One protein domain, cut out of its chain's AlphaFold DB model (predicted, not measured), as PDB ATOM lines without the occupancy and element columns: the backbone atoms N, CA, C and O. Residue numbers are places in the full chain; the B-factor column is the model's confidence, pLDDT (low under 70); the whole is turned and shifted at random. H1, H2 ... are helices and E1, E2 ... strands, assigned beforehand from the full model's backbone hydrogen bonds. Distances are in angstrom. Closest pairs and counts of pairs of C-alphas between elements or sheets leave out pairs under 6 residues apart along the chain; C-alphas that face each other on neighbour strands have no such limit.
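Overview. This is residues 189 to 368 of the 617 residues of an uncharacterized protein of candidate division SR1 bacterium (UniProt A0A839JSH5). One broad, twisted sheet of nine strands makes the body, and a helical hairpin, H1 and H2, reaches away from it as a long arm, meeting the sheet at the arm's root with residues 218 to 222 and 262 to 265. The arm comes between E2 and E3, two strands that are neighbours in the sheet. The printed part has 180 residues, with two named helices and nine named strands along the chain as E1, E2, H1, H2, E3, E4, E5, E6, E7, E8, E9. The sheet's order is E1 - E2 - E3 - E4 - E5 - E6 - E7 - E8 - E9, all antiparallel, and the class is mixed, helices and strands. The whole is loose, with a radius of gyration of the C-alphas of 19.9 A and spans of 60 by 44 by 36 A.

Arrangement. Begin with E1, residues 198 to 206, an edge strand that bends by 79 degrees at residue 203. It forms a hairpin with E2, residues 209 to 216, where you will find N 204 and O 211 2.8 A apart, within hydrogen-bond range. After one residue comes H1, residues 218 to 237, which only grazes the sheet with its residues 218 to 222. H2, residues 243 to 265, forms a helical hairpin with H1: they touch at a shallow tilt of 17 degrees, opposite ways, the closest C-alphas being those of Lys 222 and Leu 263, 6.3 A apart. H2 also only grazes the sheet, with residues 262 to 265, and is only just on it, with 5 pairs of C-alphas within 10 A. Every O i to N i+4 pair is within hydrogen-bond range in H1, and 18 of 19 are in H2. E3, residues 267 to 279, is antiparallel to E2 at 151 degrees; look at N 212 and O 275, 2.8 A apart. From E3 a meander begins, each strand the antiparallel neighbour of the one before: E4 at residues 282 to 294, E5 at 297 to 305, E6 at 309 to 318, E7 at 328 to 338, E8 at 341 to 350 and E9 at 358 to 368. Check N 274 and O 286 between E3 and E4, 2.9 A; N 292 and O 299 between E4 and E5, 2.8 A; N 302 and O 313 between E5 and E6, 2.8 A. Further on, N 312 and O 332 between E6 and E7 are 3.0 A apart, N 333 and O 345 between E7 and E8 2.8 A, and N 346 and O 360 between E8 and E9 2.7 A. The edge strands E1 and E9 are apart.

Along the chain. Find C-alpha 198 at (292.973, 330.742, 122.790), where E1 begins; E1 measures 17.3 A from first to last C-alpha, and E2 21.1 A. H1 runs 28.1 A, and H2 starts at C-alpha 243, (278.937, 291.363, 136.810), and runs 33.5 A with a kink of 26 degrees near residue 250. E3 measures 33.7 A and bends by 65 degrees at residue 270; E4 measures 33.9 A and bends by 56 degrees at residue 289. E5 is 26.7 A long, E6 29.4 A, E7 31.3 A, E8 30.0 A and E9 30.8 A, ending at C-alpha 368, (298.073, 327.559, 150.513).

Size, cuts and confidence. The two C-alphas farthest apart are those of Gly 208 and Glu 243, 62.4 A. The printed part has no cut and no long link; E6 to E7, with nine residues between, and E8 to E9, with seven, are short, and the other links are tight. The mean pLDDT of the printed part is 75.0, and 50 residues are under 70, among them 189 to 195, 224 to 250, 320 to 326 and 351 to 356.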
ATOM      1  N   PRO A 189     295.460 318.237 136.614       50.22
ATOM      2  CA  PRO A 189     294.916 319.487 136.095       50.22
ATOM      3  C   PRO A 189     295.781 320.070 134.968       50.22
ATOM      4  O   PRO A 189     295.282 320.870 134.177       50.22
ATOM      5  N   LYS A 190     297.056 319.669 134.843       55.31
ATOM      6  CA  LYS A 190     297.941 320.125 133.763       55.31
ATOM      7  C   LYS A 190     297.501 319.607 132.393       55.31
ATOM      8  O   LYS A 190     297.779 320.264 131.395       55.31
ATOM      9  N   GLU A 191     296.752 318.504 132.329       51.34
ATOM     10  CA  GLU A 191     296.150 318.012 131.080       51.34
ATOM     11  C   GLU A 191     294.978 318.882 130.583       51.34
ATOM     12  O   GLU A 191     294.559 318.757 129.427       51.34
ATOM     13  N   PHE A 192     294.456 319.766 131.445       48.97
ATOM     14  CA  PHE A 192     293.298 320.630 131.186       48.97
ATOM     15  C   PHE A 192     293.665 322.113 131.057       48.97
ATOM     16  O   PHE A 192     292.885 322.892 130.515       48.97
ATOM     17  N   ILE A 193     294.856 322.509 131.508       50.66
ATOM     18  CA  ILE A 193     295.398 323.862 131.348       50.66
ATOM     19  C   ILE A 193     296.293 323.859 130.102       50.66
ATOM     20  O   ILE A 193     297.519 323.846 130.193       50.66
ATOM     21  N   THR A 194     295.682 323.815 128.917       56.59
ATOM     22  CA  THR A 194     296.412 323.957 127.648       56.59
ATOM     23  C   THR A 194     296.236 325.366 127.090       56.59
ATOM     24  O   THR A 194     295.131 325.910 127.065       56.59
ATOM     25  N   ASN A 195     297.330 325.968 126.613       61.50
ATOM     26  CA  ASN A 195     297.299 327.298 125.987       61.50
ATOM     27  C   ASN A 195     296.567 327.299 124.632       61.50
ATOM     28  O   ASN A 195     296.209 328.362 124.129       61.50
ATOM     29  N   ASP A 196     296.313 326.116 124.070       72.81
ATOM     30  CA  ASP A 196     295.712 325.913 122.747       72.81
ATOM     31  C   ASP A 196     294.232 326.329 122.672       72.81
ATOM     32  O   ASP A 196     293.656 326.383 121.589       72.81
ATOM     33  N   LEU A 197     293.610 326.644 123.814       76.56
ATOM     34  CA  LEU A 197     292.228 327.123 123.884       76.56
ATOM     35  C   LEU A 197     292.042 328.505 123.234       76.56
ATOM     36  O   LEU A 197     290.944 328.820 122.774       76.56
ATOM     37  N   TYR A 198     293.080 329.344 123.211       84.06
ATOM     38  CA  TYR A 198     292.973 330.742 122.790       84.06
ATOM     39  C   TYR A 198     293.554 330.945 121.389       84.06
ATOM     40  O   TYR A 198     294.740 330.718 121.152       84.06
ATOM     41  N   LYS A 199     292.723 331.415 120.455       86.62
ATOM     42  CA  LYS A 199     293.090 331.678 119.058       86.62
ATOM     43  C   LYS A 199     293.057 333.165 118.728       86.62
ATOM     44  O   LYS A 199     292.408 333.957 119.407       86.62
ATOM     45  N   ASN A 200     293.747 333.513 117.641       89.19
ATOM     46  CA  ASN A 200     293.725 334.834 117.008       89.19
ATOM     47  C   ASN A 200     293.908 336.008 117.993       89.19
ATOM     48  O   ASN A 200     293.076 336.918 118.012       89.19
ATOM     49  N   PRO A 201     294.970 336.012 118.822       90.38
ATOM     50  CA  PRO A 201     295.181 337.085 119.782       90.38
ATOM     51  C   PRO A 201     295.363 338.424 119.062       90.38
ATOM     52  O   PRO A 201     296.255 338.591 118.229       90.38
ATOM     53  N   ALA A 202     294.523 339.396 119.406       93.75
ATOM     54  CA  ALA A 202     294.571 340.748 118.871       93.75
ATOM     55  C   ALA A 202     294.775 341.758 120.004       93.75
ATOM     56  O   ALA A 202     293.956 341.856 120.923       93.75
ATOM     57  N   SER A 203     295.865 342.523 119.931       92.94
ATOM     58  CA  SER A 203     296.144 343.600 120.883       92.94
ATOM     59  C   SER A 203     295.069 344.685 120.780       92.94
ATOM     60  O   SER A 203     294.670 345.088 119.685       92.94
ATOM     61  N   THR A 204     294.557 345.126 121.924       93.88
ATOM     62  CA  THR A 204     293.456 346.083 122.033       93.88
ATOM     63  C   THR A 204     293.482 346.785 123.395       93.88
ATOM     64  O   THR A 204     294.420 346.640 124.180       93.88
ATOM     65  N   THR A 205     292.433 347.548 123.695       90.06
ATOM     66  CA  THR A 205     292.188 348.097 125.028       90.06
ATOM     67  C   THR A 205     290.841 347.643 125.573       90.06
ATOM     68  O   THR A 205     289.840 347.683 124.856       90.06
ATOM     69  N   TYR A 206     290.794 347.302 126.857       86.44
ATOM     70  CA  TYR A 206     289.565 347.043 127.602       86.44
ATOM     71  C   TYR A 206     289.406 348.124 128.672       86.44
ATOM     72  O   TYR A 206     290.243 348.233 129.561       86.44
ATOM     73  N   GLU A 207     288.373 348.964 128.556       85.56
ATOM     74  CA  GLU A 207     288.100 350.067 129.502       85.56
ATOM     75  C   GLU A 207     289.328 350.954 129.808       85.56
ATOM     76  O   GLU A 207     289.526 351.439 130.918       85.56
ATOM     77  N   GLY A 208     290.172 351.178 128.794       84.12
ATOM     78  CA  GLY A 208     291.390 351.989 128.899       84.12
ATOM     79  C   GLY A 208     292.645 351.241 129.363       84.12
ATOM     80  O   GLY A 208     293.713 351.848 129.382       84.12
ATOM     81  N   GLN A 209     292.551 349.948 129.687       88.19
ATOM     82  CA  GLN A 209     293.697 349.089 130.008       88.19
ATOM     83  C   GLN A 209     294.190 348.319 128.776       88.19
ATOM     84  O   GLN A 209     293.357 347.938 127.947       88.19
ATOM     85  N   PRO A 210     295.503 348.049 128.646       92.25
ATOM     86  CA  PRO A 210     296.032 347.132 127.641       92.25
ATOM     87  C   PRO A 210     295.379 345.754 127.767       92.25
ATOM     88  O   PRO A 210     295.232 345.221 128.870       92.25
ATOM     89  N   ALA A 211     294.966 345.176 126.643       92.75
ATOM     90  CA  ALA A 211     294.305 343.884 126.629       92.75
ATOM     91  C   ALA A 211     294.582 343.099 125.344       92.75
ATOM     92  O   ALA A 211     294.915 343.664 124.303       92.75
ATOM     93  N   TRP A 212     294.364 341.791 125.409       93.56
ATOM     94  CA  TRP A 212     294.355 340.899 124.256       93.56
ATOM     95  C   TRP A 212     292.948 340.353 124.063       93.56
ATOM     96  O   TRP A 212     292.443 339.655 124.939       93.56
ATOM     97  N   LYS A 213     292.310 340.669 122.933       93.00
ATOM     98  CA  LYS A 213     291.083 339.987 122.508       93.00
ATOM     99  C   LYS A 213     291.467 338.629 121.932       93.00
ATOM    100  O   LYS A 213     292.411 338.559 121.149       93.00
ATOM    101  N   VAL A 214     290.746 337.583 122.312       89.88
ATOM    102  CA  VAL A 214     290.994 336.212 121.849       89.88
ATOM    103  C   VAL A 214     289.697 335.547 121.410       89.88
ATOM    104  O   VAL A 214     288.628 335.833 121.952       89.88
ATOM    105  N   ASP A 215     289.820 334.622 120.468       86.75
ATOM    106  CA  ASP A 215     288.760 333.686 120.110       86.75
ATOM    107  C   ASP A 215     288.926 332.397 120.927       86.75
ATOM    108  O   ASP A 215     290.048 331.959 121.190       86.75
ATOM    109  N   LEU A 216     287.816 331.773 121.327       80.25
ATOM    110  CA  LEU A 216     287.845 330.465 121.987       80.25
ATOM    111  C   LEU A 216     287.794 329.352 120.942       80.25
ATOM    112  O   LEU A 216     286.879 329.305 120.116       80.25
ATOM    113  N   ASP A 217     288.747 328.428 121.008       83.75
ATOM    114  CA  ASP A 217     288.705 327.204 120.224       83.75
ATOM    115  C   ASP A 217     287.638 326.255 120.782       83.75
ATOM    116  O   ASP A 217     287.820 325.603 121.813       83.75
ATOM    117  N   GLN A 218     286.505 326.181 120.086       78.94
ATOM    118  CA  GLN A 218     285.370 325.367 120.508       78.94
ATOM    119  C   GLN A 218     285.687 323.876 120.515       78.94
ATOM    120  O   GLN A 218     285.173 323.166 121.376       78.94
ATOM    121  N   ASP A 219     286.527 323.402 119.595       82.38
ATOM    122  CA  ASP A 219     286.863 321.983 119.513       82.38
ATOM    123  C   ASP A 219     287.744 321.583 120.699       82.38
ATOM    124  O   ASP A 219     287.468 320.586 121.370       82.38
ATOM    125  N   VAL A 220     288.746 322.408 121.026       79.44
ATOM    126  CA  VAL A 220     289.596 322.220 122.215       79.44
ATOM    127  C   VAL A 220     288.776 322.326 123.500       79.44
ATOM    128  O   VAL A 220     288.929 321.489 124.388       79.44
ATOM    129  N   LEU A 221     287.858 323.290 123.597       73.94
ATOM    130  CA  LEU A 221     286.994 323.436 124.768       73.94
ATOM    131  C   LEU A 221     286.068 322.227 124.955       73.94
ATOM    132  O   LEU A 221     285.966 321.689 126.057       73.94
ATOM    133  N   LYS A 222     285.425 321.749 123.883       72.31
ATOM    134  CA  LYS A 222     284.589 320.538 123.924       72.31
ATOM    135  C   LYS A 222     285.408 319.308 124.303       72.31
ATOM    136  O   LYS A 222     284.946 318.512 125.115       72.31
ATOM    137  N   GLN A 223     286.628 319.178 123.782       76.50
ATOM    138  CA  GLN A 223     287.568 318.122 124.166       76.50
ATOM    139  C   GLN A 223     287.920 318.181 125.659       76.50
ATOM    140  O   GLN A 223     287.925 317.148 126.323       76.50
ATOM    141  N   GLN A 224     288.178 319.370 126.209       69.94
ATOM    142  CA  GLN A 224     288.450 319.538 127.640       69.94
ATOM    143  C   GLN A 224     287.234 319.148 128.494       69.94
ATOM    144  O   GLN A 224     287.380 318.360 129.425       69.94
ATOM    145  N   ILE A 225     286.031 319.623 128.144       68.12
ATOM    146  CA  ILE A 225     284.784 319.261 128.843       68.12
ATOM    147  C   ILE A 225     284.560 317.743 128.776       68.12
ATOM    148  O   ILE A 225     284.275 317.115 129.796       68.12
ATOM    149  N   LYS A 226     284.762 317.134 127.599       69.44
ATOM    150  CA  LYS A 226     284.683 315.682 127.400       69.44
ATOM    151  C   LYS A 226     285.619 314.932 128.342       69.44
ATOM    152  O   LYS A 226     285.160 314.052 129.057       69.44
ATOM    153  N   LYS A 227     286.900 315.308 128.392       65.69
ATOM    154  CA  LYS A 227     287.896 314.666 129.264       65.69
ATOM    155  C   LYS A 227     287.504 314.726 130.745       65.69
ATOM    156  O   LYS A 227     287.689 313.740 131.451       65.69
ATOM    157  N   VAL A 228     286.941 315.844 131.218       62.53
ATOM    158  CA  VAL A 228     286.474 315.971 132.616       62.53
ATOM    159  C   VAL A 228     285.306 315.019 132.894       62.53
ATOM    160  O   VAL A 228     285.264 314.361 133.937       62.53
ATOM    161  N   MET A 229     284.361 314.918 131.958       61.91
ATOM    162  CA  MET A 229     283.218 314.012 132.097       61.91
ATOM    163  C   MET A 229     283.649 312.543 132.014       61.91
ATOM    164  O   MET A 229     283.259 311.754 132.867       61.91
ATOM    165  N   GLU A 230     284.522 312.182 131.071       63.22
ATOM    166  CA  GLU A 230     285.095 310.833 130.966       63.22
ATOM    167  C   GLU A 230     285.891 310.445 132.214       63.22
ATOM    168  O   GLU A 230     285.790 309.311 132.672       63.22
ATOM    169  N   PHE A 231     286.664 311.369 132.793       62.06
ATOM    170  CA  PHE A 231     287.349 311.140 134.066       62.06
ATOM    171  C   PHE A 231     286.350 310.822 135.188       62.06
ATOM    172  O   PHE A 231     286.546 309.878 135.949       62.06
ATOM    173  N   SER A 232     285.238 311.557 135.253       58.84
ATOM    174  CA  SER A 232     284.179 311.312 136.242       58.84
ATOM    175  C   SER A 232     283.544 309.926 136.069       58.84
ATOM    176  O   SER A 232     283.330 309.218 137.052       58.84
ATOM    177  N   ILE A 233     283.302 309.508 134.823       61.53
ATOM    178  CA  ILE A 233     282.752 308.185 134.493       61.53
ATOM    179  C   ILE A 233     283.738 307.078 134.850       61.53
ATOM    180  O   ILE A 233     283.360 306.106 135.495       61.53
ATOM    181  N   LYS A 234     285.012 307.235 134.486       62.91
ATOM    182  CA  LYS A 234     286.061 306.258 134.789       62.91
ATOM    183  C   LYS A 234     286.301 306.108 136.292       62.91
ATOM    184  O   LYS A 234     286.520 304.992 136.759       62.91
ATOM    185  N   ASN A 235     286.201 307.197 137.054       59.28
ATOM    186  CA  ASN A 235     286.217 307.139 138.515       59.28
ATOM    187  C   ASN A 235     285.033 306.345 139.059       59.28
ATOM    188  O   ASN A 235     285.232 305.461 139.889       59.28
ATOM    189  N   ALA A 236     283.819 306.606 138.572       57.81
ATOM    190  CA  ALA A 236     282.646 305.831 138.965       57.81
ATOM    191  C   ALA A 236     282.804 304.337 138.609       57.81
ATOM    192  O   ALA A 236     282.534 303.478 139.443       57.81
ATOM    193  N   ALA A 237     283.337 304.030 137.420       59.56
ATOM    194  CA  ALA A 237     283.591 302.667 136.945       59.56
ATOM    195  C   ALA A 237     284.601 301.908 137.815       59.56
ATOM    196  O   ALA A 237     284.449 300.718 138.073       59.56
ATOM    197  N   SER A 238     285.645 302.598 138.281       55.59
ATOM    198  CA  SER A 238     286.722 301.990 139.069       55.59
ATOM    199  C   SER A 238     286.263 301.438 140.427       55.59
ATOM    200  O   SER A 238     286.988 300.656 141.040       55.59
ATOM    201  N   ALA A 239     285.064 301.825 140.885       52.09
ATOM    202  CA  ALA A 239     284.412 301.331 142.098       52.09
ATOM    203  C   ALA A 239     283.618 300.033 141.910       52.09
ATOM    204  O   ALA A 239     283.145 299.481 142.900       52.09
ATOM    205  N   LEU A 240     283.488 299.536 140.679       54.88
ATOM    206  CA  LEU A 240     282.655 298.379 140.352       54.88
ATOM    207  C   LEU A 240     283.498 297.113 140.150       54.88
ATOM    208  O   LEU A 240     284.611 297.155 139.624       54.88
ATOM    209  N   THR A 241     282.952 295.960 140.546       53.88
ATOM    210  CA  THR A 241     283.588 294.639 140.387       53.88
ATOM    211  C   THR A 241     282.575 293.585 139.947       53.88
ATOM    212  O   THR A 241     281.392 293.711 140.242       53.88
ATOM    213  N   GLY A 242     283.036 292.514 139.295       63.28
ATOM    214  CA  GLY A 242     282.173 291.391 138.909       63.28
ATOM    215  C   GLY A 242     281.196 291.742 137.782       63.28
ATOM    216  O   GLY A 242     281.545 292.495 136.874       63.28
ATOM    217  N   GLU A 243     279.984 291.193 137.833       62.09
ATOM    218  CA  GLU A 243     278.937 291.363 136.810       62.09
ATOM    219  C   GLU A 243     278.520 292.834 136.627       62.09
ATOM    220  O   GLU A 243     278.401 293.309 135.499       62.09
ATOM    221  N   GLN A 244     278.485 293.606 137.719       58.16
ATOM    222  CA  GLN A 244     278.225 295.053 137.706       58.16
ATOM    223  C   GLN A 244     279.256 295.842 136.885       58.16
ATOM    224  O   GLN A 244     278.921 296.855 136.274       58.16
ATOM    225  N   ALA A 245     280.517 295.396 136.849       64.50
ATOM    226  CA  ALA A 245     281.548 296.046 136.042       64.50
ATOM    227  C   ALA A 245     281.372 295.758 134.540       64.50
ATOM    228  O   ALA A 245     281.708 296.605 133.716       64.50
ATOM    229  N   GLU A 246     280.845 294.586 134.170       65.44
ATOM    230  CA  GLU A 246     280.537 294.248 132.773       65.44
ATOM    231  C   GLU A 246     279.260 294.951 132.285       65.44
ATOM    232  O   GLU A 246     279.255 295.501 131.183       65.44
ATOM    233  N   GLU A 247     278.215 295.043 133.114       66.38
ATOM    234  CA  GLU A 247     277.018 295.839 132.801       66.38
ATOM    235  C   GLU A 247     277.339 297.334 132.687       66.38
ATOM    236  O   GLU A 247     276.913 298.006 131.740       66.38
ATOM    237  N   PHE A 248     278.165 297.859 133.600       67.56
ATOM    238  CA  PHE A 248     278.584 299.255 133.545       67.56
ATOM    239  C   PHE A 248     279.426 299.563 132.309       67.56
ATOM    240  O   PHE A 248     279.322 300.670 131.806       67.56
ATOM    241  N   LYS A 249     280.202 298.623 131.748       69.69
ATOM    242  CA  LYS A 249     280.908 298.858 130.470       69.69
ATOM    243  C   LYS A 249     279.946 299.138 129.317       69.69
ATOM    244  O   LYS A 249     280.250 299.967 128.459       69.69
ATOM    245  N   LEU A 250     278.800 298.455 129.274       69.12
ATOM    246  CA  LEU A 250     277.775 298.716 128.261       69.12
ATOM    247  C   LEU A 250     277.122 300.086 128.501       69.12
ATOM    248  O   LEU A 250     276.989 300.881 127.572       69.12
ATOM    249  N   HIS A 251     276.814 300.402 129.760       70.56
ATOM    250  CA  HIS A 251     276.262 301.700 130.148       70.56
ATOM    251  C   HIS A 251     277.252 302.867 129.955       70.56
ATOM    252  O   HIS A 251     276.862 303.963 129.565       70.56
ATOM    253  N   GLU A 252     278.550 302.638 130.152       68.50
ATOM    254  CA  GLU A 252     279.639 303.583 129.899       68.50
ATOM    255  C   GLU A 252     279.691 303.948 128.414       68.50
ATOM    256  O   GLU A 252     279.854 305.121 128.074       68.50
ATOM    257  N   GLN A 253     279.514 302.976 127.514       72.75
ATOM    258  CA  GLN A 253     279.433 303.249 126.077       72.75
ATOM    259  C   GLN A 253     278.217 304.116 125.732       72.75
ATOM    260  O   GLN A 253     278.348 305.067 124.957       72.75
ATOM    261  N   GLU A 254     277.057 303.839 126.329       73.38
ATOM    262  CA  GLU A 254     275.850 304.654 126.148       73.38
ATOM    263  C   GLU A 254     276.020 306.074 126.703       73.38
ATOM    264  O   GLU A 254     275.667 307.047 126.033       73.38
ATOM    265  N   LEU A 255     276.602 306.218 127.894       70.25
ATOM    266  CA  LEU A 255     276.833 307.505 128.545       70.25
ATOM    267  C   LEU A 255     277.858 308.346 127.777       70.25
ATOM    268  O   LEU A 255     277.638 309.538 127.554       70.25
ATOM    269  N   ASN A 256     278.930 307.724 127.280       71.75
ATOM    270  CA  ASN A 256     279.888 308.378 126.391       71.75
ATOM    271  C   ASN A 256     279.224 308.816 125.074       71.75
ATOM    272  O   ASN A 256     279.471 309.926 124.602       71.75
ATOM    273  N   ALA A 257     278.320 308.009 124.506       75.62
ATOM    274  CA  ALA A 257     277.551 308.405 123.325       75.62
ATOM    275  C   ALA A 257     276.591 309.580 123.610       75.62
ATOM    276  O   ALA A 257     276.426 310.467 122.767       75.62
ATOM    277  N   GLN A 258     275.980 309.631 124.798       72.00
ATOM    278  CA  GLN A 258     275.160 310.769 125.231       72.00
ATOM    279  C   GLN A 258     275.987 312.038 125.460       72.00
ATOM    280  O   GLN A 258     275.543 313.127 125.084       72.00
ATOM    281  N   ILE A 259     277.192 311.913 126.024       71.69
ATOM    282  CA  ILE A 259     278.160 313.008 126.144       71.69
ATOM    283  C   ILE A 259     278.491 313.572 124.765       71.69
ATOM    284  O   ILE A 259     278.367 314.777 124.560       71.69
ATOM    285  N   GLU A 260     278.850 312.713 123.811       77.81
ATOM    286  CA  GLU A 260     279.175 313.125 122.443       77.81
ATOM    287  C   GLU A 260     278.007 313.855 121.785       77.81
ATOM    288  O   GLU A 260     278.177 314.935 121.219       77.81
ATOM    289  N   LYS A 261     276.790 313.323 121.928       77.94
ATOM    290  CA  LYS A 261     275.576 313.968 121.418       77.94
ATOM    291  C   LYS A 261     275.349 315.346 122.052       77.94
ATOM    292  O   LYS A 261     275.047 316.305 121.345       77.94
ATOM    293  N   THR A 262     275.525 315.461 123.366       72.00
ATOM    294  CA  THR A 262     275.344 316.723 124.101       72.00
ATOM    295  C   THR A 262     276.394 317.759 123.690       72.00
ATOM    296  O   THR A 262     276.063 318.915 123.431       72.00
ATOM    297  N   LEU A 263     277.659 317.348 123.562       75.25
ATOM    298  CA  LEU A 263     278.757 318.207 123.115       75.25
ATOM    299  C   LEU A 263     278.629 318.605 121.640       75.25
ATOM    300  O   LEU A 263     279.006 319.722 121.272       75.25
ATOM    301  N   ALA A 264     278.073 317.738 120.792       79.69
ATOM    302  CA  ALA A 264     277.769 318.070 119.403       79.69
ATOM    303  C   ALA A 264     276.742 319.209 119.313       79.69
ATOM    304  O   ALA A 264     276.912 320.129 118.509       79.69
ATOM    305  N   ASN A 265     275.734 319.196 120.190       76.06
ATOM    306  CA  ASN A 265     274.671 320.201 120.230       76.06
ATOM    307  C   ASN A 265     275.053 321.479 120.996       76.06
ATOM    308  O   ASN A 265     274.387 322.504 120.845       76.06
ATOM    309  N   LEU A 266     276.144 321.453 121.769       76.81
ATOM    310  CA  LEU A 266     276.696 322.632 122.432       76.81
ATOM    311  C   LEU A 266     277.208 323.640 121.392       76.81
ATOM    312  O   LEU A 266     278.137 323.355 120.630       76.81
ATOM    313  N   LYS A 267     276.641 324.844 121.396       83.69
ATOM    314  CA  LYS A 267     277.083 325.972 120.571       83.69
ATOM    315  C   LYS A 267     277.501 327.122 121.462       83.69
ATOM    316  O   LYS A 267     276.722 327.558 122.304       83.69
ATOM    317  N   ILE A 268     278.715 327.615 121.260       78.62
ATOM    318  CA  ILE A 268     279.224 328.799 121.947       78.62
ATOM    319  C   ILE A 268     279.313 329.901 120.899       78.62
ATOM    320  O   ILE A 268     279.959 329.744 119.871       78.62
ATOM    321  N   GLU A 269     278.598 330.992 121.097       81.31
ATOM    322  CA  GLU A 269     278.424 332.043 120.097       81.31
ATOM    323  C   GLU A 269     278.567 333.413 120.766       81.31
ATOM    324  O   GLU A 269     278.612 333.528 121.994       81.31
ATOM    325  N   ASN A 270     278.687 334.473 119.961       78.75
ATOM    326  CA  ASN A 270     278.775 335.860 120.439       78.75
ATOM    327  C   ASN A 270     279.820 336.063 121.556       78.75
ATOM    328  O   ASN A 270     279.571 336.788 122.520       78.75
ATOM    329  N   THR A 271     280.959 335.372 121.437       79.00
ATOM    330  CA  THR A 271     282.017 335.346 122.448       79.00
ATOM    331  C   THR A 271     282.951 336.534 122.281       79.00
ATOM    332  O   THR A 271     283.683 336.638 121.303       79.00
ATOM    333  N   ASP A 272     282.951 337.408 123.276       85.75
ATOM    334  CA  ASP A 272     283.896 338.503 123.426       85.75
ATOM    335  C   ASP A 272     284.784 338.218 124.645       85.75
ATOM    336  O   ASP A 272     284.441 338.592 125.770       85.75
ATOM    337  N   ALA A 273     285.913 337.540 124.428       86.38
ATOM    338  CA  ALA A 273     286.861 337.175 125.479       86.38
ATOM    339  C   ALA A 273     288.122 338.050 125.435       86.38
ATOM    340  O   ALA A 273     288.666 338.322 124.361       86.38
ATOM    341  N   TYR A 274     288.595 338.482 126.607       90.44
ATOM    342  CA  TYR A 274     289.800 339.301 126.731       90.44
ATOM    343  C   TYR A 274     290.700 338.827 127.870       90.44
ATOM    344  O   TYR A 274     290.216 338.407 128.920       90.44
ATOM    345  N   PHE A 275     292.005 339.001 127.693       89.81
ATOM    346  CA  PHE A 275     292.967 339.103 128.785       89.81
ATOM    347  C   PHE A 275     293.275 340.575 129.031       89.81
ATOM    348  O   PHE A 275     293.795 341.242 128.141       89.81
ATOM    349  N   VAL A 276     292.939 341.093 130.209       90.56
ATOM    350  CA  VAL A 276     293.136 342.498 130.590       90.56
ATOM    351  C   VAL A 276     294.338 342.600 131.519       90.56
ATOM    352  O   VAL A 276     294.395 341.909 132.539       90.56
ATOM    353  N   ILE A 277     295.295 343.455 131.167       91.19
ATOM    354  CA  ILE A 277     296.558 343.617 131.886       91.19
ATOM    355  C   ILE A 277     296.428 344.816 132.822       91.19
ATOM    356  O   ILE A 277     296.281 345.951 132.375       91.19
ATOM    357  N   TYR A 278     296.505 344.565 134.129       86.56
ATOM    358  CA  TYR A 278     296.483 345.605 135.161       86.56
ATOM    359  C   TYR A 278     297.872 345.871 135.751       86.56
ATOM    360  O   TYR A 278     298.164 346.993 136.161       86.56
ATOM    361  N   ALA A 279     298.737 344.853 135.791       85.62
ATOM    362  CA  ALA A 279     300.130 344.956 136.225       85.62
ATOM    363  C   ALA A 279     300.974 343.820 135.625       85.62
ATOM    364  O   ALA A 279     300.437 342.889 135.028       85.62
ATOM    365  N   THR A 280     302.293 343.859 135.834       85.38
ATOM    366  CA  THR A 280     303.231 342.800 135.402       85.38
ATOM    367  C   THR A 280     302.922 341.429 136.004       85.38
ATOM    368  O   THR A 280     303.355 340.416 135.471       85.38
ATOM    369  N   ASP A 281     302.213 341.392 137.131       83.56
ATOM    370  CA  ASP A 281     301.809 340.188 137.855       83.56
ATOM    371  C   ASP A 281     300.284 340.096 138.050       83.56
ATOM    372  O   ASP A 281     299.817 339.272 138.837       83.56
ATOM    373  N   ASN A 282     299.507 340.936 137.352       85.31
ATOM    374  CA  ASN A 282     298.051 340.968 137.457       85.31
ATOM    375  C   ASN A 282     297.390 341.038 136.076       85.31
ATOM    376  O   ASN A 282     297.211 342.120 135.508       85.31
ATOM    377  N   VAL A 283     297.001 339.869 135.571       85.56
ATOM    378  CA  VAL A 283     296.212 339.689 134.353       85.56
ATOM    379  C   VAL A 283     294.868 339.061 134.725       85.56
ATOM    380  O   VAL A 283     294.805 338.101 135.492       85.56
ATOM    381  N   LYS A 284     293.771 339.592 134.179       84.12
ATOM    382  CA  LYS A 284     292.417 339.053 134.382       84.12
ATOM    383  C   LYS A 284     291.854 338.547 133.057       84.12
ATOM    384  O   LYS A 284     291.928 339.249 132.052       84.12
ATOM    385  N   TRP A 285     291.261 337.357 133.058       85.06
ATOM    386  CA  TRP A 285     290.463 336.871 131.931       85.06
ATOM    387  C   TRP A 285     289.007 337.320 132.099       85.06
ATOM    388  O   TRP A 285     288.468 337.258 133.204       85.06
ATOM    389  N   VAL A 286     288.377 337.791 131.022       84.25
ATOM    390  CA  VAL A 286     286.988 338.268 131.034       84.25
ATOM    391  C   VAL A 286     286.227 337.774 129.809       84.25
ATOM    392  O   VAL A 286     286.598 338.065 128.674       84.25
ATOM    393  N   ALA A 287     285.117 337.074 130.045       79.81
ATOM    394  CA  ALA A 287     284.089 336.815 129.040       79.81
ATOM    395  C   ALA A 287     283.075 337.966 129.053       79.81
ATOM    396  O   ALA A 287     282.074 337.927 129.768       79.81
ATOM    397  N   LYS A 288     283.352 339.028 128.288       83.81
ATOM    398  CA  LYS A 288     282.536 340.252 128.272       83.81
ATOM    399  C   LYS A 288     281.096 339.967 127.860       83.81
ATOM    400  O   LYS A 288     280.166 340.502 128.457       83.81
ATOM    401  N   ASN A 289     280.933 339.129 126.847       84.38
ATOM    402  CA  ASN A 289     279.657 338.567 126.443       84.38
ATOM    403  C   ASN A 289     279.915 337.170 125.883       84.38
ATOM    404  O   ASN A 289     280.889 336.969 125.161       84.38
ATOM    405  N   THR A 290     279.106 336.184 126.244       81.69
ATOM    406  CA  THR A 290     279.196 334.827 125.696       81.69
ATOM    407  C   THR A 290     277.820 334.191 125.741       81.69
ATOM    408  O   THR A 290     277.184 334.164 126.792       81.69
ATOM    409  N   ASP A 291     277.372 333.677 124.603       82.50
ATOM    410  CA  ASP A 291     276.159 332.881 124.500       82.50
ATOM    411  C   ASP A 291     276.531 331.403 124.413       82.50
ATOM    412  O   ASP A 291     277.362 331.010 123.603       82.50
ATOM    413  N   ILE A 292     275.892 330.575 125.229       80.50
ATOM    414  CA  ILE A 292     276.037 329.122 125.217       80.50
ATOM    415  C   ILE A 292     274.646 328.539 124.993       80.50
ATOM    416  O   ILE A 292     273.755 328.736 125.811       80.50
ATOM    417  N   SER A 293     274.444 327.833 123.889       81.38
ATOM    418  CA  SER A 293     273.179 327.177 123.553       81.38
ATOM    419  C   SER A 293     273.354 325.662 123.561       81.38
ATOM    420  O   SER A 293     274.377 325.151 123.110       81.38
ATOM    421  N   PHE A 294     272.357 324.952 124.076       77.19
ATOM    422  CA  PHE A 294     272.292 323.493 124.143       77.19
ATOM    423  C   PHE A 294     270.822 323.052 124.091       77.19
ATOM    424  O   PHE A 294     269.918 323.881 124.194       77.19
ATOM    425  N   ASP A 295     270.558 321.750 123.960       69.81
ATOM    426  CA  ASP A 295     269.191 321.224 123.791       69.81
ATOM    427  C   ASP A 295     268.227 321.630 124.924       69.81
ATOM    428  O   ASP A 295     267.027 321.777 124.707       69.81
ATOM    429  N   GLY A 296     268.752 321.847 126.134       70.00
ATOM    430  CA  GLY A 296     267.980 322.238 127.315       70.00
ATOM    431  C   GLY A 296     267.758 323.746 127.487       70.00
ATOM    432  O   GLY A 296     267.011 324.142 128.384       70.00
ATOM    433  N   GLY A 297     268.372 324.601 126.662       76.00
ATOM    434  CA  GLY A 297     268.206 326.051 126.754       76.00
ATOM    435  C   GLY A 297     269.427 326.866 126.330       76.00
ATOM    436  O   GLY A 297     270.334 326.400 125.642       76.00
ATOM    437  N   LYS A 298     269.435 328.132 126.745       83.56
ATOM    438  CA  LYS A 298     270.490 329.106 126.464       83.56
ATOM    439  C   LYS A 298     271.007 329.716 127.762       83.56
ATOM    440  O   LYS A 298     270.223 330.112 128.616       83.56
ATOM    441  N   ILE A 299     272.319 329.851 127.882       79.00
ATOM    442  CA  ILE A 299     272.994 330.614 128.929       79.00
ATOM    443  C   ILE A 299     273.655 331.819 128.263       79.00
ATOM    444  O   ILE A 299     274.386 331.670 127.290       79.00
ATOM    445  N   ASN A 300     273.408 333.015 128.781       84.31
ATOM    446  CA  ASN A 300     274.166 334.212 128.436       84.31
ATOM    447  C   ASN A 300     275.026 334.617 129.635       84.31
ATOM    448  O   ASN A 300     274.535 334.663 130.761       84.31
ATOM    449  N   ILE A 301     276.299 334.899 129.386       81.31
ATOM    450  CA  ILE A 301     277.276 335.326 130.383       81.31
ATOM    451  C   ILE A 301     277.762 336.717 129.993       81.31
ATOM    452  O   ILE A 301     278.218 336.923 128.870       81.31
ATOM    453  N   GLN A 302     277.708 337.654 130.932       84.81
ATOM    454  CA  GLN A 302     278.261 338.997 130.796       84.81
ATOM    455  C   GLN A 302     279.188 339.264 131.969       84.81
ATOM    456  O   GLN A 302     278.756 339.171 133.115       84.81
ATOM    457  N   GLN A 303     280.451 339.582 131.708       83.00
ATOM    458  CA  GLN A 303     281.432 339.842 132.761       83.00
ATOM    459  C   GLN A 303     282.157 341.166 132.548       83.00
ATOM    460  O   GLN A 303     282.395 341.624 131.430       83.00
ATOM    461  N   SER A 304     282.546 341.764 133.663       85.12
ATOM    462  CA  SER A 304     283.405 342.935 133.733       85.12
ATOM    463  C   SER A 304     284.408 342.754 134.859       85.12
ATOM    464  O   SER A 304     284.106 342.128 135.877       85.12
ATOM    465  N   VAL A 305     285.612 343.275 134.669       80.81
ATOM    466  CA  VAL A 305     286.715 343.110 135.618       80.81
ATOM    467  C   VAL A 305     287.405 344.446 135.848       80.81
ATOM    468  O   VAL A 305     287.569 345.216 134.910       80.81
ATOM    469  N   THR A 306     287.836 344.690 137.081       85.69
ATOM    470  CA  THR A 306     288.809 345.717 137.478       85.69
ATOM    471  C   THR A 306     290.080 345.027 137.985       85.69
ATOM    472  O   THR A 306     290.176 343.797 137.996       85.69
ATOM    473  N   ALA A 307     291.068 345.806 138.437       81.38
ATOM    474  CA  ALA A 307     292.286 345.256 139.034       81.38
ATOM    475  C   ALA A 307     292.002 344.362 140.259       81.38
ATOM    476  O   ALA A 307     292.708 343.375 140.470       81.38
ATOM    477  N   ASP A 308     290.977 344.715 141.040       80.06
ATOM    478  CA  ASP A 308     290.629 344.138 142.340       80.06
ATOM    479  C   ASP A 308     289.230 343.507 142.387       80.06
ATOM    480  O   ASP A 308     288.842 342.979 143.423       80.06
ATOM    481  N   ALA A 309     288.441 343.550 141.314       78.94
ATOM    482  CA  ALA A 309     287.084 343.017 141.332       78.94
ATOM    483  C   ALA A 309     286.672 342.367 140.012       78.94
ATOM    484  O   ALA A 309     287.122 342.735 138.933       78.94
ATOM    485  N   SER A 310     285.759 341.410 140.111       78.88
ATOM    486  CA  SER A 310     285.017 340.824 139.004       78.88
ATOM    487  C   SER A 310     283.529 340.989 139.279       78.88
ATOM    488  O   SER A 310     283.073 340.818 140.410       78.88
ATOM    489  N   LYS A 311     282.767 341.348 138.255       84.81
ATOM    490  CA  LYS A 311     281.310 341.411 138.306       84.81
ATOM    491  C   LYS A 311     280.754 340.741 137.078       84.81
ATOM    492  O   LYS A 311     281.279 340.940 135.984       84.81
ATOM    493  N   GLY A 312     279.652 340.033 137.229       78.69
ATOM    494  CA  GLY A 312     278.995 339.472 136.070       78.69
ATOM    495  C   GLY A 312     277.534 339.180 136.287       78.69
ATOM    496  O   GLY A 312     277.025 339.192 137.404       78.69
ATOM    497  N   LYS A 313     276.881 338.930 135.164       82.69
ATOM    498  CA  LYS A 313     275.490 338.546 135.057       82.69
ATOM    499  C   LYS A 313     275.412 337.279 134.227       82.69
ATOM    500  O   LYS A 313     275.959 337.221 133.126       82.69
ATOM    501  N   ILE A 314     274.738 336.269 134.753       75.31
ATOM    502  CA  ILE A 314     274.428 335.032 134.045       75.31
ATOM    503  C   ILE A 314     272.914 334.974 133.886       75.31
ATOM    504  O   ILE A 314     272.175 335.104 134.857       75.31
ATOM    505  N   THR A 315     272.453 334.811 132.654       79.88
ATOM    506  CA  THR A 315     271.035 334.657 132.323       79.88
ATOM    507  C   THR A 315     270.822 333.255 131.782       79.88
ATOM    508  O   THR A 315     271.410 332.904 130.762       79.88
ATOM    509  N   ILE A 316     269.995 332.458 132.451       79.31
ATOM    510  CA  ILE A 316     269.658 331.095 132.034       79.31
ATOM    511  C   ILE A 316     268.226 331.105 131.507       79.31
ATOM    512  O   ILE A 316     267.275 331.368 132.244       79.31
ATOM    513  N   THR A 317     268.087 330.809 130.222       82.50
ATOM    514  CA  THR A 317     266.819 330.743 129.499       82.50
ATOM    515  C   THR A 317     266.536 329.286 129.125       82.50
ATOM    516  O   THR A 317     267.106 328.790 128.152       82.50
ATOM    517  N   PRO A 318     265.691 328.579 129.885       74.75
ATOM    518  CA  PRO A 318     265.314 327.196 129.582       74.75
ATOM    519  C   PRO A 318     264.554 327.063 128.249       74.75
ATOM    520  O   PRO A 318     263.899 328.005 127.795       74.75
ATOM    521  N   ALA A 319     264.627 325.886 127.618       75.31
ATOM    522  CA  ALA A 319     263.878 325.583 126.397       75.31
ATOM    523  C   ALA A 319     262.351 325.580 126.645       75.31
ATOM    524  O   ALA A 319     261.861 325.090 127.661       75.31
ATOM    525  N   SER A 320     261.574 326.122 125.703       61.88
ATOM    526  CA  SER A 320     260.155 326.485 125.875       61.88
ATOM    527  C   SER A 320     259.153 325.325 126.035       61.88
ATOM    528  O   SER A 320     257.961 325.583 126.191       61.88
ATOM    529  N   GLU A 321     259.582 324.061 125.983       55.06
ATOM    530  CA  GLU A 321     258.674 322.899 125.941       55.06
ATOM    531  C   GLU A 321     258.219 322.376 127.319       55.06
ATOM    532  O   GLU A 321     257.318 321.538 127.389       55.06
ATOM    533  N   GLN A 322     258.753 322.894 128.432       45.72
ATOM    534  CA  GLN A 322     258.335 322.492 129.782       45.72
ATOM    535  C   GLN A 322     257.530 323.599 130.486       45.72
ATOM    536  O   GLN A 322     257.921 324.767 130.540       45.72
ATOM    537  N   ARG A 323     256.345 323.237 131.002       41.25
ATOM    538  CA  ARG A 323     255.390 324.149 131.658       41.25
ATOM    539  C   ARG A 323     256.069 324.930 132.800       41.25
ATOM    540  O   ARG A 323     256.600 324.313 133.713       41.25
ATOM    541  N   LYS A 324     255.944 326.267 132.774       53.25
ATOM    542  CA  LYS A 324     256.494 327.249 133.742       53.25
ATOM    543  C   LYS A 324     258.026 327.288 133.834       53.25
ATOM    544  O   LYS A 324     258.591 327.211 134.918       53.25
ATOM    545  N   SER A 325     258.695 327.442 132.700       56.22
ATOM    546  CA  SER A 325     260.142 327.647 132.697       56.22
ATOM    547  C   SER A 325     260.445 329.151 132.772       56.22
ATOM    548  O   SER A 325     260.272 329.871 131.790       56.22
ATOM    549  N   GLU A 326     260.803 329.644 133.958       69.88
ATOM    550  CA  GLU A 326     261.148 331.052 134.202       69.88
ATOM    551  C   GLU A 326     262.640 331.298 133.931       69.88
ATOM    552  O   GLU A 326     263.487 330.445 134.188       69.88
ATOM    553  N   THR A 327     262.972 332.470 133.385       76.12
ATOM    554  CA  THR A 327     264.366 332.881 133.183       76.12
ATOM    555  C   THR A 327     265.025 333.158 134.529       76.12
ATOM    556  O   THR A 327     264.530 333.987 135.295       76.12
ATOM    557  N   ILE A 328     266.163 332.509 134.780       77.94
ATOM    558  CA  ILE A 328     266.962 332.696 135.994       77.94
ATOM    559  C   ILE A 328     268.043 333.738 135.714       77.94
ATOM    560  O   ILE A 328     268.767 333.647 134.720       77.94
ATOM    561  N   LEU A 329     268.163 334.716 136.604       76.69
ATOM    562  CA  LEU A 329     269.200 335.738 136.599       76.69
ATOM    563  C   LEU A 329     270.118 335.518 137.798       76.69
ATOM    564  O   LEU A 329     269.644 335.363 138.921       76.69
ATOM    565  N   ILE A 330     271.425 335.500 137.550       78.56
ATOM    566  CA  ILE A 330     272.460 335.425 138.579       78.56
ATOM    567  C   ILE A 330     273.378 336.628 138.403       78.56
ATOM    568  O   ILE A 330     274.184 336.658 137.474       78.56
ATOM    569  N   ASP A 331     273.272 337.607 139.291       77.12
ATOM    570  CA  ASP A 331     274.200 338.733 139.361       77.12
ATOM    571  C   ASP A 331     275.240 338.449 140.442       77.12
ATOM    572  O   ASP A 331     274.895 338.103 141.571       77.12
ATOM    573  N   TYR A 332     276.521 338.602 140.127       78.31
ATOM    574  CA  TYR A 332     277.592 338.387 141.090       78.31
ATOM    575  C   TYR A 332     278.606 339.526 141.100       78.31
ATOM    576  O   TYR A 332     278.835 340.230 140.117       78.31
ATOM    577  N   THR A 333     279.242 339.697 142.249       76.69
ATOM    578  CA  THR A 333     280.410 340.545 142.458       76.69
ATOM    579  C   THR A 333     281.384 339.794 143.347       76.69
ATOM    580  O   THR A 333     280.990 339.264 144.380       76.69
ATOM    581  N   VAL A 334     282.653 339.770 142.962       75.12
ATOM    582  CA  VAL A 334     283.764 339.243 143.752       75.12
ATOM    583  C   VAL A 334     284.821 340.330 143.822       75.12
ATOM    584  O   VAL A 334     285.212 340.874 142.793       75.12
ATOM    585  N   LYS A 335     285.282 340.664 145.020       82.25
ATOM    586  CA  LYS A 335     286.313 341.664 145.268       82.25
ATOM    587  C   LYS A 335     287.484 341.020 145.995       82.25
ATOM    588  O   LYS A 335     287.328 340.485 147.086       82.25
ATOM    589  N   GLU A 336     288.659 341.104 145.402       75.56
ATOM    590  CA  GLU A 336     289.927 340.766 146.028       75.56
ATOM    591  C   GLU A 336     290.249 341.822 147.098       75.56
ATOM    592  O   GLU A 336     290.529 342.981 146.802       75.56
ATOM    593  N   VAL A 337     290.174 341.429 148.370       79.00
ATOM    594  CA  VAL A 337     290.584 342.277 149.502       79.00
ATOM    595  C   VAL A 337     292.104 342.239 149.642       79.00
ATOM    596  O   VAL A 337     292.746 343.245 149.937       79.00
ATOM    597  N   ASN A 338     292.674 341.052 149.441       78.19
ATOM    598  CA  ASN A 338     294.097 340.787 149.275       78.19
ATOM    599  C   ASN A 338     294.269 339.437 148.552       78.19
ATOM    600  O   ASN A 338     293.286 338.729 148.343       78.19
ATOM    601  N   LYS A 339     295.515 339.035 148.264       69.38
ATOM    602  CA  LYS A 339     295.853 337.787 147.542       69.38
ATOM    603  C   LYS A 339     295.224 336.503 148.108       69.38
ATOM    604  O   LYS A 339     295.206 335.482 147.437       69.38
ATOM    605  N   THR A 340     294.776 336.535 149.357       72.56
ATOM    606  CA  THR A 340     294.267 335.382 150.107       72.56
ATOM    607  C   THR A 340     292.841 335.576 150.608       72.56
ATOM    608  O   THR A 340     292.328 334.704 151.296       72.56
ATOM    609  N   LYS A 341     292.185 336.707 150.331       77.38
ATOM    610  CA  LYS A 341     290.845 336.999 150.848       77.38
ATOM    611  C   LYS A 341     289.992 337.691 149.799       77.38
ATOM    612  O   LYS A 341     290.375 338.731 149.266       77.38
ATOM    613  N   TYR A 342     288.795 337.153 149.609       77.62
ATOM    614  CA  TYR A 342     287.816 337.630 148.648       77.62
ATOM    615  C   TYR A 342     286.500 337.921 149.353       77.62
ATOM    616  O   TYR A 342     285.998 337.065 150.074       77.62
ATOM    617  N   ASP A 343     285.937 339.097 149.120       79.69
ATOM    618  CA  ASP A 343     284.561 339.412 149.487       79.69
ATOM    619  C   ASP A 343     283.669 339.151 148.273       79.69
ATOM    620  O   ASP A 343     284.069 339.412 147.137       79.69
ATOM    621  N   PHE A 344     282.464 338.632 148.475       79.69
ATOM    622  CA  PHE A 344     281.567 338.313 147.374       79.69
ATOM    623  C   PHE A 344     280.107 338.611 147.688       79.69
ATOM    624  O   PHE A 344     279.666 338.668 148.837       79.69
ATOM    625  N   THR A 345     279.339 338.800 146.624       78.75
ATOM    626  CA  THR A 345     277.886 338.916 146.646       78.75
ATOM    627  C   THR A 345     277.333 338.214 145.414       78.75
ATOM    628  O   THR A 345     277.828 338.441 144.315       78.75
ATOM    629  N   VAL A 346     276.318 337.376 145.591       75.56
ATOM    630  CA  VAL A 346     275.574 336.694 144.529       75.56
ATOM    631  C   VAL A 346     274.088 336.928 144.773       75.56
ATOM    632  O   VAL A 346     273.598 336.739 145.883       75.56
ATOM    633  N   LEU A 347     273.370 337.349 143.744       76.38
ATOM    634  CA  LEU A 347     271.927 337.536 143.741       76.38
ATOM    635  C   LEU A 347     271.341 336.605 142.689       76.38
ATOM    636  O   LEU A 347     271.736 336.676 141.530       76.38
ATOM    637  N   ILE A 348     270.418 335.740 143.097       77.69
ATOM    638  CA  ILE A 348     269.692 334.837 142.205       77.69
ATOM    639  C   ILE A 348     268.226 335.251 142.229       77.69
ATOM    640  O   ILE A 348     267.613 335.292 143.297       77.69
ATOM    641  N   SER A 349     267.665 335.554 141.066       78.94
ATOM    642  CA  SER A 349     266.270 335.971 140.924       78.94
ATOM    643  C   SER A 349     265.637 335.376 139.672       78.94
ATOM    644  O   SER A 349     266.332 335.025 138.720       78.94
ATOM    645  N   ASP A 350     264.309 335.311 139.643       76.38
ATOM    646  CA  ASP A 350     263.582 335.150 138.384       76.38
ATOM    647  C   ASP A 350     263.403 336.525 137.699       76.38
ATOM    648  O   ASP A 350     263.544 337.582 138.329       76.38
ATOM    649  N   ALA A 351     263.158 336.526 136.387       63.66
ATOM    650  CA  ALA A 351     263.029 337.744 135.582       63.66
ATOM    651  C   ALA A 351     261.730 338.554 135.821       63.66
ATOM    652  O   ALA A 351     261.562 339.620 135.220       63.66
ATOM    653  N   ALA A 352     260.800 338.089 136.661       63.88
ATOM    654  CA  ALA A 352     259.573 338.805 136.991       63.88
ATOM    655  C   ALA A 352     259.799 339.856 138.095       63.88
ATOM    656  O   ALA A 352     260.560 339.673 139.040       63.88
ATOM    657  N   ALA A 353     259.075 340.978 138.008       48.47
ATOM    658  CA  ALA A 353     259.284 342.171 138.840       48.47
ATOM    659  C   ALA A 353     258.984 342.010 140.355       48.47
ATOM    660  O   ALA A 353     259.217 342.950 141.108       48.47
ATOM    661  N   ASN A 354     258.485 340.848 140.799       51.84
ATOM    662  CA  ASN A 354     258.118 340.542 142.194       51.84
ATOM    663  C   ASN A 354     258.794 339.253 142.715       51.84
ATOM    664  O   ASN A 354     258.244 338.562 143.576       51.84
ATOM    665  N   SER A 355     259.948 338.890 142.153       56.41
ATOM    666  CA  SER A 355     260.598 337.604 142.387       56.41
ATOM    667  C   SER A 355     261.235 337.465 143.765       56.41
ATOM    668  O   SER A 355     261.758 338.414 144.354       56.41
ATOM    669  N   LYS A 356     261.187 336.245 144.308       60.62
ATOM    670  CA  LYS A 356     261.878 335.906 145.554       60.62
ATOM    671  C   LYS A 356     263.373 335.809 145.257       60.62
ATOM    672  O   LYS A 356     263.810 334.882 144.585       60.62
ATOM    673  N   VAL A 357     264.147 336.764 145.761       74.38
ATOM    674  CA  VAL A 357     265.596 336.824 145.538       74.38
ATOM    675  C   VAL A 357     266.320 335.991 146.593       74.38
ATOM    676  O   VAL A 357     266.094 336.173 147.791       74.38
ATOM    677  N   VAL A 358     267.209 335.100 146.154       77.50
ATOM    678  CA  VAL A 358     268.231 334.506 147.023       77.50
ATOM    679  C   VAL A 358     269.450 335.416 146.980       77.50
ATOM    680  O   VAL A 358     270.005 335.665 145.911       77.50
ATOM    681  N   LYS A 359     269.875 335.915 148.137       82.06
ATOM    682  CA  LYS A 359     271.090 336.717 148.285       82.06
ATOM    683  C   LYS A 359     272.136 335.917 149.041       82.06
ATOM    684  O   LYS A 359     271.865 335.460 150.141       82.06
ATOM    685  N   ILE A 360     273.328 335.790 148.482       79.56
ATOM    686  CA  ILE A 360     274.493 335.210 149.146       79.56
ATOM    687  C   ILE A 360     275.534 336.313 149.270       79.56
ATOM    688  O   ILE A 360     275.888 336.921 148.266       79.56
ATOM    689  N   GLU A 361     276.031 336.605 150.465       83.38
ATOM    690  CA  GLU A 361     277.078 337.614 150.645       83.38
ATOM    691  C   GLU A 361     278.029 337.251 151.775       83.38
ATOM    692  O   GLU A 361     277.616 336.690 152.788       83.38
ATOM    693  N   GLY A 362     279.308 337.576 151.619       79.69
ATOM    694  CA  GLY A 362     280.298 337.269 152.638       79.69
ATOM    695  C   GLY A 362     281.723 337.365 152.141       79.69
ATOM    696  O   GLY A 362     282.023 338.100 151.204       79.69
ATOM    697  N   SER A 363     282.600 336.603 152.784       80.56
ATOM    698  CA  SER A 363     284.007 336.509 152.446       80.56
ATOM    699  C   SER A 363     284.509 335.069 152.462       80.56
ATOM    700  O   SER A 363     283.979 334.201 153.160       80.56
ATOM    701  N   LEU A 364     285.548 334.823 151.677       74.50
ATOM    702  CA  LEU A 364     286.288 333.576 151.619       74.50
ATOM    703  C   LEU A 364     287.768 333.906 151.776       74.50
ATOM    704  O   LEU A 364     288.318 334.670 150.980       74.50
ATOM    705  N   ALA A 365     288.415 333.348 152.796       78.44
ATOM    706  CA  ALA A 365     289.867 333.418 152.921       78.44
ATOM    707  C   ALA A 365     290.514 332.066 152.609       78.44
ATOM    708  O   ALA A 365     289.992 331.017 152.972       78.44
ATOM    709  N   LEU A 366     291.648 332.102 151.923       77.06
ATOM    710  CA  LEU A 366     292.384 330.953 151.416       77.06
ATOM    711  C   LEU A 366     293.828 331.039 151.903       77.06
ATOM    712  O   LEU A 366     294.451 332.091 151.816       77.06
ATOM    713  N   ALA A 367     294.389 329.935 152.373       77.00
ATOM    714  CA  ALA A 367     295.817 329.819 152.633       77.00
ATOM    715  C   ALA A 367     296.334 328.560 151.947       77.00
ATOM    716  O   ALA A 367     295.746 327.497 152.109       77.00
ATOM    717  N   LEU A 368     297.422 328.676 151.190       75.38
ATOM    718  CA  LEU A 368     298.073 327.559 150.513       75.38
ATOM    719  C   LEU A 368     299.554 327.535 150.897       75.38
ATOM    720  O   LEU A 368     300.198 328.578 150.999       75.38
TER     721      LEU A 368